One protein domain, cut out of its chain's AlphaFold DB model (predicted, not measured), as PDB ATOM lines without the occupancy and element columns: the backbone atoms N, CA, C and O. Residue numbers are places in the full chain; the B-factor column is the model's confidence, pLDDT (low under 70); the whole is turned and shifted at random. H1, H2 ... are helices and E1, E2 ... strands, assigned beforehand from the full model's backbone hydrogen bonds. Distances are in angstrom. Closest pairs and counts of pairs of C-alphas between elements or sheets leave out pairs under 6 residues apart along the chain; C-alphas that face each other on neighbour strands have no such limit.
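What this domain is: This is residues 9 to 86 of the 94 residues of an uncharacterized protein of Pyrinomonadaceae bacterium (UniProt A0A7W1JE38). A long hairpin of two strands, E2 and E3, widened by the short strand E1 beside E3, makes a narrow sheet, with the long helix H2 running slantwise over one face and the other face bare. The short helices H1 and H3 come together at the end of the sheet where E2 begins and E3 ends, while the hairpin's turn, residues 63 and 64, lies toward the other end of the long axis. The printed part has 78 residues, with three named helices and three named strands in the order H1 E1 H2 E2 E3 H3; the sheet runs E1 E3 E2, antiparallel throughout, and the class is mixed, helices and strands. The whole is compact, with a radius of gyration of the C-alphas of 13.0 A, and a rod in outline, spanning 43 by 19 by 18 A.

How they stand to each other: The inner strand of the sheet is E3, residues 65 to 77, which bends by 67 degrees at residue 74. It forms a hairpin with the edge strand E2, residues 52 to 62; N 56 and O 72, 2.8 A apart, are within hydrogen-bond range. The other edge strand, E1, residues 20 to 23, is antiparallel to E3 at 152 degrees between directions, with N 23 and O 71 within hydrogen-bond range at 2.8 A. H2, residues 30 to 48, is on the sheet at a height of 8.6 A, over E3 and E2, and slantwise at 46 degrees to E3 on the local plane. Its closest C-alphas to E2 are those of Met 46 and Ile 52, 6.0 A apart. E1, H2 and E2 form a split strand-helix-strand unit, two strands running the same way with E3 between them, and its crossover is right-handed. H1, residues 9 to 16, is on the sheet but only just at the sheet's level, with a height of 3.7 A. H1 and H2 are close but not clearly touching, the C-alphas of Phe 9 and Arg 42 being closest at 7.3 A. H3, residues 79 to 86, only grazes the sheet. It touches H1 at a steep tilt of 65 degrees, opposite ways, with the C-alphas of Leu 13 and Leu 85 closest at 7.0 A. H2 and H3 are apart. In H1, H2 and H3 every O i to N i+4 pair is within hydrogen-bond range.

Where its parts are: From first to last C-alpha, E3 measures 31.0 A, E2 28.8 A and H2 27.0 A. H1 begins at C-alpha 9 (29.486, -23.882, -5.771), E2 ends at C-alpha 62 (41.113, -46.637, 8.085), and H3 ends at C-alpha 86 (29.560, -17.218, -17.847).

The domain as a whole: The two C-alphas farthest apart, those of Phe 63 and Arg 86, are 44.0 A apart. The printed part has no cut and no long link. Mean pLDDT of the printed part is 86.0, with residue 18 and residues 62 to 63 under 70.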
ATOM      1  N   PHE A   9      29.791 -23.233  -4.506       77.38
ATOM      2  CA  PHE A   9      29.486 -23.882  -5.771       77.38
ATOM      3  C   PHE A   9      30.119 -23.194  -6.994       77.38
ATOM      4  O   PHE A   9      30.646 -23.863  -7.878       77.38
ATOM      5  N   LEU A  10      30.089 -21.857  -7.052       78.12
ATOM      6  CA  LEU A  10      30.689 -21.087  -8.148       78.12
ATOM      7  C   LEU A  10      32.215 -21.179  -8.121       78.12
ATOM      8  O   LEU A  10      32.839 -21.252  -9.178       78.12
ATOM      9  N   ASP A  11      32.809 -21.208  -6.930       81.81
ATOM     10  CA  ASP A  11      34.258 -21.358  -6.783       81.81
ATOM     11  C   ASP A  11      34.720 -22.745  -7.265       81.81
ATOM     12  O   ASP A  11      35.721 -22.845  -7.975       81.81
ATOM     13  N   LEU A  12      33.940 -23.801  -6.990       81.88
ATOM     14  CA  LEU A  12      34.196 -25.139  -7.534       81.88
ATOM     15  C   LEU A  12      34.072 -25.177  -9.060       81.88
ATOM     16  O   LEU A  12      34.940 -25.738  -9.725       81.88
ATOM     17  N   LEU A  13      33.043 -24.544  -9.638       83.56
ATOM     18  CA  LEU A  13      32.900 -24.464 -11.097       83.56
ATOM     19  C   LEU A  13      34.146 -23.849 -11.751       83.56
ATOM     20  O   LEU A  13      34.672 -24.408 -12.711       83.56
ATOM     21  N   LYS A  14      34.670 -22.754 -11.189       82.06
ATOM     22  CA  LYS A  14      35.895 -22.102 -11.681       82.06
ATOM     23  C   LYS A  14      37.120 -23.009 -11.610       82.06
ATOM     24  O   LYS A  14      37.932 -23.018 -12.528       82.06
ATOM     25  N   GLN A  15      37.253 -23.796 -10.547       82.75
ATOM     26  CA  GLN A  15      38.377 -24.724 -10.383       82.75
ATOM     27  C   GLN A  15      38.320 -25.921 -11.348       82.75
ATOM     28  O   GLN A  15      39.354 -26.500 -11.678       82.75
ATOM     29  N   ILE A  16      37.124 -26.296 -11.808       85.00
ATOM     30  CA  ILE A  16      36.884 -27.469 -12.667       85.00
ATOM     31  C   ILE A  16      36.900 -27.115 -14.164       85.00
ATOM     32  O   ILE A  16      36.898 -28.000 -15.020       85.00
ATOM     33  N   GLU A  17      36.933 -25.827 -14.513       74.81
ATOM     34  CA  GLU A  17      36.836 -25.355 -15.901       74.81
ATOM     35  C   GLU A  17      37.861 -26.014 -16.848       74.81
ATOM     36  O   GLU A  17      37.577 -26.212 -18.033       74.81
ATOM     37  N   SER A  18      39.016 -26.439 -16.326       62.75
ATOM     38  CA  SER A  18      40.099 -27.032 -17.108       62.75
ATOM     39  C   SER A  18      40.280 -28.538 -16.860       62.75
ATOM     40  O   SER A  18      40.896 -28.970 -15.896       62.75
ATOM     41  N   GLY A  19      39.805 -29.356 -17.806       74.50
ATOM     42  CA  GLY A  19      40.281 -30.730 -18.026       74.50
ATOM     43  C   GLY A  19      40.141 -31.697 -16.842       74.50
ATOM     44  O   GLY A  19      39.111 -32.356 -16.710       74.50
ATOM     45  N   VAL A  20      41.212 -31.864 -16.064       80.88
ATOM     46  CA  VAL A  20      41.268 -32.776 -14.914       80.88
ATOM     47  C   VAL A  20      41.606 -31.980 -13.659       80.88
ATOM     48  O   VAL A  20      42.689 -31.403 -13.571       80.88
ATOM     49  N   THR A  21      40.713 -32.015 -12.671       88.12
ATOM     50  CA  THR A  21      40.895 -31.331 -11.383       88.12
ATOM     51  C   THR A  21      40.894 -32.355 -10.258       88.12
ATOM     52  O   THR A  21      39.989 -33.183 -10.174       88.12
ATOM     53  N   ILE A  22      41.906 -32.306  -9.390       88.44
ATOM     54  CA  ILE A  22      42.066 -33.229  -8.261       88.44
ATOM     55  C   ILE A  22      41.911 -32.453  -6.954       88.44
ATOM     56  O   ILE A  22      42.572 -31.440  -6.740       88.44
ATOM     57  N   PHE A  23      41.069 -32.972  -6.068       89.56
ATOM     58  CA  PHE A  23      40.820 -32.467  -4.728       89.56
ATOM     59  C   PHE A  23      41.316 -33.478  -3.698       89.56
ATOM     60  O   PHE A  23      41.031 -34.676  -3.790       89.56
ATOM     61  N   GLN A  24      42.040 -32.988  -2.696       90.25
ATOM     62  CA  GLN A  24      42.534 -33.766  -1.563       90.25
ATOM     63  C   GLN A  24      42.452 -32.913  -0.291       90.25
ATOM     64  O   GLN A  24      42.558 -31.686  -0.379       90.25
ATOM     65  N   PRO A  25      42.292 -33.522   0.894       85.75
ATOM     66  CA  PRO A  25      42.278 -32.772   2.141       85.75
ATOM     67  C   PRO A  25      43.658 -32.150   2.412       85.75
ATOM     68  O   PRO A  25      44.674 -32.847   2.451       85.75
ATOM     69  N   PHE A  26      43.705 -30.836   2.655       80.50
ATOM     70  CA  PHE A  26      44.931 -30.076   2.961       80.50
ATOM     71  C   PHE A  26      45.373 -30.223   4.429       80.50
ATOM     72  O   PHE A  26      45.703 -29.254   5.111       80.50
ATOM     73  N   GLY A  27      45.338 -31.447   4.944       79.44
ATOM     74  CA  GLY A  27      45.623 -31.757   6.340       79.44
ATOM     75  C   GLY A  27      44.763 -32.904   6.853       79.44
ATOM     76  O   GLY A  27      43.813 -33.328   6.206       79.44
ATOM     77  N   ARG A  28      45.108 -33.423   8.034       80.38
ATOM     78  CA  ARG A  28      44.377 -34.523   8.691       80.38
ATOM     79  C   ARG A  28      43.635 -34.082   9.951       80.38
ATOM     80  O   ARG A  28      43.274 -34.916  10.773       80.38
ATOM     81  N   THR A  29      43.456 -32.777  10.142       86.81
ATOM     82  CA  THR A  29      42.650 -32.285  11.261       86.81
ATOM     83  C   THR A  29      41.170 -32.569  10.981       86.81
ATOM     84  O   THR A  29      40.764 -32.525   9.818       86.81
ATOM     85  N   PRO A  30      40.343 -32.828  12.010       85.38
ATOM     86  CA  PRO A  30      38.917 -33.102  11.818       85.38
ATOM     87  C   PRO A  30      38.188 -32.014  11.018       85.38
ATOM     88  O   PRO A  30      37.349 -32.317  10.180       85.38
ATOM     89  N   GLU A  31      38.554 -30.748  11.227       88.38
ATOM     90  CA  GLU A  31      38.008 -29.608  10.483       88.38
ATOM     91  C   GLU A  31      38.341 -29.678   8.986       88.38
ATOM     92  O   GLU A  31      37.449 -29.547   8.153       88.38
ATOM     93  N   LYS A  32      39.600 -29.969   8.630       86.50
ATOM     94  CA  LYS A  32      40.026 -30.070   7.224       86.50
ATOM     95  C   LYS A  32      39.443 -31.284   6.517       86.50
ATOM     96  O   LYS A  32      39.163 -31.215   5.324       86.50
ATOM     97  N   LEU A  33      39.242 -32.377   7.248       86.75
ATOM     98  CA  LEU A  33      38.542 -33.549   6.730       86.75
ATOM     99  C   LEU A  33      37.066 -33.228   6.473       86.75
ATOM    100  O   LEU A  33      36.568 -33.549   5.403       86.75
ATOM    101  N   ARG A  34      36.408 -32.492   7.377       88.19
ATOM    102  CA  ARG A  34      35.019 -32.056   7.187       88.19
ATOM    103  C   ARG A  34      34.848 -31.116   5.992       88.19
ATOM    104  O   ARG A  34      33.944 -31.318   5.192       88.19
ATOM    105  N   GLU A  35      35.726 -30.121   5.839       89.25
ATOM    106  CA  GLU A  35      35.731 -29.236   4.659       89.25
ATOM    107  C   GLU A  35      35.886 -30.034   3.351       89.25
ATOM    108  O   GLU A  35      35.266 -29.723   2.325       89.25
ATOM    109  N   PHE A  36      36.717 -31.078   3.380       90.50
ATOM    110  CA  PHE A  36      36.900 -31.968   2.242       90.50
ATOM    111  C   PHE A  36      35.661 -32.831   1.976       90.50
ATOM    112  O   PHE A  36      35.234 -32.914   0.826       90.50
ATOM    113  N   ASP A  37      35.040 -33.400   3.008       89.69
ATOM    114  CA  ASP A  37      33.796 -34.167   2.880       89.69
ATOM    115  C   ASP A  37      32.659 -33.301   2.309       89.69
ATOM    116  O   ASP A  37      31.931 -33.739   1.413       89.69
ATOM    117  N   ASP A  38      32.563 -32.036   2.730       90.88
ATOM    118  CA  ASP A  38      31.617 -31.063   2.172       90.88
ATOM    119  C   ASP A  38      31.898 -30.791   0.683       90.88
ATOM    120  O   ASP A  38      30.974 -30.674  -0.130       90.88
ATOM    121  N   THR A  39      33.175 -30.722   0.297       90.88
ATOM    122  CA  THR A  39      33.592 -30.581  -1.107       90.88
ATOM    123  C   THR A  39      33.200 -31.816  -1.919       90.88
ATOM    124  O   THR A  39      32.631 -31.688  -3.004       90.88
ATOM    125  N   VAL A  40      33.433 -33.017  -1.383       91.44
ATOM    126  CA  VAL A  40      33.049 -34.290  -2.010       91.44
ATOM    127  C   VAL A  40      31.537 -34.344  -2.235       91.44
ATOM    128  O   VAL A  40      31.095 -34.705  -3.328       91.44
ATOM    129  N   ALA A  41      30.740 -33.970  -1.231       92.00
ATOM    130  CA  ALA A  41      29.284 -33.962  -1.323       92.00
ATOM    131  C   ALA A  41      28.787 -33.030  -2.439       92.00
ATOM    132  O   ALA A  41      27.966 -33.438  -3.261       92.00
ATOM    133  N   ARG A  42      29.349 -31.818  -2.532       92.25
ATOM    134  CA  ARG A  42      29.013 -30.852  -3.592       92.25
ATOM    135  C   ARG A  42      29.390 -31.357  -4.979       92.25
ATOM    136  O   ARG A  42      28.610 -31.206  -5.910       92.25
ATOM    137  N   LEU A  43      30.558 -31.980  -5.133       91.88
ATOM    138  CA  LEU A  43      30.973 -32.527  -6.427       91.88
ATOM    139  C   LEU A  43      30.055 -33.668  -6.889       91.88
ATOM    140  O   LEU A  43      29.720 -33.734  -8.069       91.88
ATOM    141  N   LYS A  44      29.598 -34.528  -5.968       92.12
ATOM    142  CA  LYS A  44      28.604 -35.572  -6.271       92.12
ATOM    143  C   LYS A  44      27.272 -34.974  -6.717       92.12
ATOM    144  O   LYS A  44      26.690 -35.440  -7.691       92.12
ATOM    145  N   GLU A  45      26.809 -33.924  -6.045       92.69
ATOM    146  CA  GLU A  45      25.609 -33.188  -6.455       92.69
ATOM    147  C   GLU A  45      25.786 -32.572  -7.855       92.69
ATOM    148  O   GLU A  45      24.921 -32.716  -8.713       92.69
ATOM    149  N   MET A  46      26.939 -31.959  -8.139       90.75
ATOM    150  CA  MET A  46      27.245 -31.402  -9.462       90.75
ATOM    151  C   MET A  46      27.261 -32.467 -10.565       90.75
ATOM    152  O   MET A  46      26.826 -32.185 -11.682       90.75
ATOM    153  N   GLU A  47      27.747 -33.676 -10.278       92.56
ATOM    154  CA  GLU A  47      27.685 -34.801 -11.217       92.56
ATOM    155  C   GLU A  47      26.237 -35.227 -11.474       92.56
ATOM    156  O   GLU A  47      25.830 -35.349 -12.628       92.56
ATOM    157  N   GLN A  48      25.432 -35.374 -10.416       92.00
ATOM    158  CA  GLN A  48      24.010 -35.725 -10.523       92.00
ATOM    159  C   GLN A  48      23.207 -34.686 -11.313       92.00
ATOM    160  O   GLN A  48      22.301 -35.041 -12.065       92.00
ATOM    161  N   LEU A  49      23.563 -33.407 -11.179       90.50
ATOM    162  CA  LEU A  49      22.976 -32.301 -11.936       90.50
ATOM    163  C   LEU A  49      23.516 -32.190 -13.375       90.50
ATOM    164  O   LEU A  49      23.078 -31.320 -14.125       90.50
ATOM    165  N   GLY A  50      24.471 -33.034 -13.780       91.31
ATOM    166  CA  GLY A  50      25.062 -33.009 -15.120       91.31
ATOM    167  C   GLY A  50      25.930 -31.776 -15.387       91.31
ATOM    168  O   GLY A  50      26.056 -31.331 -16.531       91.31
ATOM    169  N   LEU A  51      26.517 -31.186 -14.345       90.31
ATOM    170  CA  LEU A  51      27.355 -29.986 -14.443       90.31
ATOM    171  C   LEU A  51      28.834 -30.311 -14.640       90.31
ATOM    172  O   LEU A  51      29.575 -29.537 -15.249       90.31
ATOM    173  N   ILE A  52      29.258 -31.477 -14.172       91.81
ATOM    174  CA  ILE A  52      30.580 -32.038 -14.442       91.81
ATOM    175  C   ILE A  52      30.423 -33.333 -15.225       91.81
ATOM    176  O   ILE A  52      29.387 -33.989 -15.149       91.81
ATOM    177  N   ARG A  53      31.433 -33.680 -16.025       88.44
ATOM    178  CA  ARG A  53      31.337 -34.858 -16.897       88.44
ATOM    179  C   ARG A  53      31.453 -36.169 -16.135       88.44
ATOM    180  O   ARG A  53      30.654 -37.066 -16.378       88.44
ATOM    181  N   GLN A  54      32.484 -36.295 -15.306       91.69
ATOM    182  CA  GLN A  54      32.784 -37.521 -14.572       91.69
ATOM    183  C   GLN A  54      33.477 -37.198 -13.253       91.69
ATOM    184  O   GLN A  54      34.430 -36.413 -13.230       91.69
ATOM    185  N   LEU A  55      33.035 -37.853 -12.186       93.69
ATOM    186  CA  LEU A  55      33.626 -37.802 -10.862       93.69
ATOM    187  C   LEU A  55      34.193 -39.170 -10.477       93.69
ATOM    188  O   LEU A  55      33.524 -40.196 -10.544       93.69
ATOM    189  N   PHE A  56      35.431 -39.179 -10.000       92.75
ATOM    190  CA  PHE A  56      36.077 -40.359  -9.445       92.75
ATOM    191  C   PHE A  56      36.431 -40.094  -7.991       92.75
ATOM    192  O   PHE A  56      37.102 -39.114  -7.680       92.75
ATOM    193  N   THR A  57      36.015 -40.982  -7.094       91.62
ATOM    194  CA  THR A  57      36.410 -40.925  -5.685       91.62
ATOM    195  C   THR A  57      37.343 -42.074  -5.369       91.62
ATOM    196  O   THR A  57      37.037 -43.228  -5.664       91.62
ATOM    197  N   GLN A  58      38.458 -41.768  -4.724       88.50
ATOM    198  CA  GLN A  58      39.293 -42.766  -4.085       88.50
ATOM    199  C   GLN A  58      39.036 -42.688  -2.585       88.50
ATOM    200  O   GLN A  58      39.138 -41.619  -1.978       88.50
ATOM    201  N   ALA A  59      38.689 -43.831  -2.008       86.81
ATOM    202  CA  ALA A  59      38.564 -43.989  -0.577       86.81
ATOM    203  C   ALA A  59      39.693 -44.865  -0.040       86.81
ATOM    204  O   ALA A  59      40.238 -45.729  -0.734       86.81
ATOM    205  N   ARG A  60      40.057 -44.623   1.214       81.12
ATOM    206  CA  ARG A  60      40.904 -45.512   1.998       81.12
ATOM    207  C   ARG A  60      40.125 -45.961   3.215       81.12
ATOM    208  O   ARG A  60      39.547 -45.146   3.926       81.12
ATOM    209  N   THR A  61      40.172 -47.257   3.477       75.00
ATOM    210  CA  THR A  61      39.679 -47.804   4.734       75.00
ATOM    211  C   THR A  61      40.709 -47.532   5.824       75.00
ATOM    212  O   THR A  61      41.873 -47.920   5.696       75.00
ATOM    213  N   SER A  62      40.296 -46.867   6.896       68.88
ATOM    214  CA  SER A  62      41.113 -46.637   8.085       68.88
ATOM    215  C   SER A  62      40.285 -47.003   9.308       68.88
ATOM    216  O   SER A  62      39.167 -46.530   9.455       68.88
ATOM    217  N   PHE A  63      40.802 -47.888  10.164       65.25
ATOM    218  CA  PHE A  63      40.101 -48.374  11.367       65.25
ATOM    219  C   PHE A  63      38.675 -48.919  11.128       65.25
ATOM    220  O   PHE A  63      37.841 -48.880  12.024       65.25
ATOM    221  N   GLY A  64      38.401 -49.466   9.939       74.00
ATOM    222  CA  GLY A  64      37.090 -50.028   9.587       74.00
ATOM    223  C   GLY A  64      36.098 -49.027   8.988       74.00
ATOM    224  O   GLY A  64      35.035 -49.446   8.543       74.00
ATOM    225  N   GLU A  65      36.456 -47.745   8.902       73.94
ATOM    226  CA  GLU A  65      35.658 -46.721   8.227       73.94
ATOM    227  C   GLU A  65      36.238 -46.418   6.841       73.94
ATOM    228  O   GLU A  65      37.454 -46.284   6.668       73.94
ATOM    229  N   GLU A  66      35.370 -46.342   5.832       76.44
ATOM    230  CA  GLU A  66      35.742 -45.946   4.477       76.44
ATOM    231  C   GLU A  66      35.701 -44.419   4.368       76.44
ATOM    232  O   GLU A  66      34.633 -43.812   4.387       76.44
ATOM    233  N   GLN A  67      36.875 -43.795   4.265       81.81
ATOM    234  CA  GLN A  67      36.995 -42.347   4.132       81.81
ATOM    235  C   GLN A  67      37.496 -41.985   2.737       81.81
ATOM    236  O   GLN A  67      38.548 -42.460   2.296       81.81
ATOM    237  N   VAL A  68      36.767 -41.106   2.045       84.69
ATOM    238  CA  VAL A  68      37.240 -40.524   0.786       84.69
ATOM    239  C   VAL A  68      38.463 -39.671   1.094       84.69
ATOM    240  O   VAL A  68      38.431 -38.809   1.965       84.69
ATOM    241  N   ASN A  69      39.564 -39.918   0.394       87.38
ATOM    242  CA  ASN A  69      40.819 -39.198   0.607       87.38
ATOM    243  C   ASN A  69      41.299 -38.470  -0.653       87.38
ATOM    244  O   ASN A  69      42.276 -37.723  -0.596       87.38
ATOM    245  N   LEU A  70      40.640 -38.709  -1.786       90.50
ATOM    246  CA  LEU A  70      40.883 -38.025  -3.046       90.50
ATOM    247  C   LEU A  70      39.611 -38.044  -3.890       90.50
ATOM    248  O   LEU A  70      38.921 -39.061  -3.978       90.50
ATOM    249  N   VAL A  71      39.334 -36.923  -4.547       92.50
ATOM    250  CA  VAL A  71      38.301 -36.814  -5.576       92.50
ATOM    251  C   VAL A  71      38.912 -36.215  -6.830       92.50
ATOM    252  O   VAL A  71      39.688 -35.271  -6.754       92.50
ATOM    253  N   MET A  72      38.575 -36.762  -7.988       92.69
ATOM    254  CA  MET A  72      39.053 -36.292  -9.277       92.69
ATOM    255  C   MET A  72      37.870 -36.052 -10.204       92.69
ATOM    256  O   MET A  72      37.054 -36.943 -10.416       92.69
ATOM    257  N   VAL A  73      37.802 -34.858 -10.780       92.00
ATOM    258  CA  VAL A  73      36.871 -34.533 -11.858       92.00
ATOM    259  C   VAL A  73      37.604 -34.698 -13.179       92.00
ATOM    260  O   VAL A  73      38.665 -34.104 -13.367       92.00
ATOM    261  N   VAL A  74      37.054 -35.493 -14.094       88.56
ATOM    262  CA  VAL A  74      37.645 -35.762 -15.412       88.56
ATOM    263  C   VAL A  74      36.743 -35.216 -16.510       88.56
ATOM    264  O   VAL A  74      35.531 -35.419 -16.509       88.56
ATOM    265  N   GLY A  75      37.347 -34.517 -17.472       86.06
ATOM    266  CA  GLY A  75      36.640 -33.893 -18.592       86.06
ATOM    267  C   GLY A  75      36.017 -32.533 -18.258       86.06
ATOM    268  O   GLY A  75      35.383 -31.933 -19.129       86.06
ATOM    269  N   GLY A  76      36.228 -32.043 -17.034       89.88
ATOM    270  CA  GLY A  76      35.829 -30.721 -16.569       89.88
ATOM    271  C   GLY A  76      34.319 -30.480 -16.583       89.88
ATOM    272  O   GLY A  76      33.501 -31.396 -16.436       89.88
ATOM    273  N   LEU A  77      33.964 -29.207 -16.761       91.19
ATOM    274  CA  LEU A  77      32.581 -28.746 -16.830       91.19
ATOM    275  C   LEU A  77      31.865 -29.203 -18.106       91.19
ATOM    276  O   LEU A  77      32.438 -29.230 -19.204       91.19
ATOM    277  N   THR A  78      30.566 -29.471 -17.984       91.12
ATOM    278  CA  THR A  78      29.675 -29.594 -19.142       91.12
ATOM    279  C   THR A  78      29.413 -28.229 -19.780       91.12
ATOM    280  O   THR A  78      29.661 -27.176 -19.189       91.12
ATOM    281  N   GLU A  79      28.902 -28.219 -21.012       90.31
ATOM    282  CA  GLU A  79      28.595 -26.958 -21.703       90.31
ATOM    283  C   GLU A  79      27.511 -26.144 -20.986       90.31
ATOM    284  O   GLU A  79      27.558 -24.915 -21.006       90.31
ATOM    285  N   GLU A  80      26.581 -26.814 -20.302       88.62
ATOM    286  CA  GLU A  80      25.573 -26.152 -19.472       88.62
ATOM    287  C   GLU A  80      26.210 -25.458 -18.267       88.62
ATOM    288  O   GLU A  80      25.984 -24.272 -18.043       88.62
ATOM    289  N   ALA A  81      27.103 -26.146 -17.553       88.75
ATOM    290  CA  ALA A  81      27.831 -25.553 -16.439       88.75
ATOM    291  C   ALA A  81      28.710 -24.367 -16.865       88.75
ATOM    292  O   ALA A  81      28.743 -23.346 -16.180       88.75
ATOM    293  N   LYS A  82      29.360 -24.446 -18.034       88.94
ATOM    294  CA  LYS A  82      30.110 -23.315 -18.607       88.94
ATOM    295  C   LYS A  82      29.198 -22.137 -18.957       88.94
ATOM    296  O   LYS A  82      29.594 -20.986 -18.788       88.94
ATOM    297  N   ARG A  83      27.985 -22.393 -19.466       86.94
ATOM    298  CA  ARG A  83      26.986 -21.337 -19.717       86.94
ATOM    299  C   ARG A  83      26.565 -20.657 -18.420       86.94
ATOM    300  O   ARG A  83      26.574 -19.429 -18.382       86.94
ATOM    301  N   LEU A  84      26.257 -21.433 -17.382       85.00
ATOM    302  CA  LEU A  84      25.912 -20.905 -16.061       85.00
ATOM    303  C   LEU A  84      27.053 -20.050 -15.504       85.00
ATOM    304  O   LEU A  84      26.823 -18.894 -15.159       85.00
ATOM    305  N   LEU A  85      28.287 -20.568 -15.500       85.38
ATOM    306  CA  LEU A  85      29.460 -19.836 -15.020       85.38
ATOM    307  C   LEU A  85      29.608 -18.480 -15.727       85.38
ATOM    308  O   LEU A  85      29.692 -17.450 -15.061       85.38
ATOM    309  N   ARG A  86      29.519 -18.461 -17.064       85.12
ATOM    310  CA  ARG A  86      29.560 -17.218 -17.847       85.12
ATOM    311  C   ARG A  86      28.422 -16.262 -17.500       85.12
ATOM    312  O   ARG A  86      28.661 -15.069 -17.388       85.12
TER     313      ARG A  86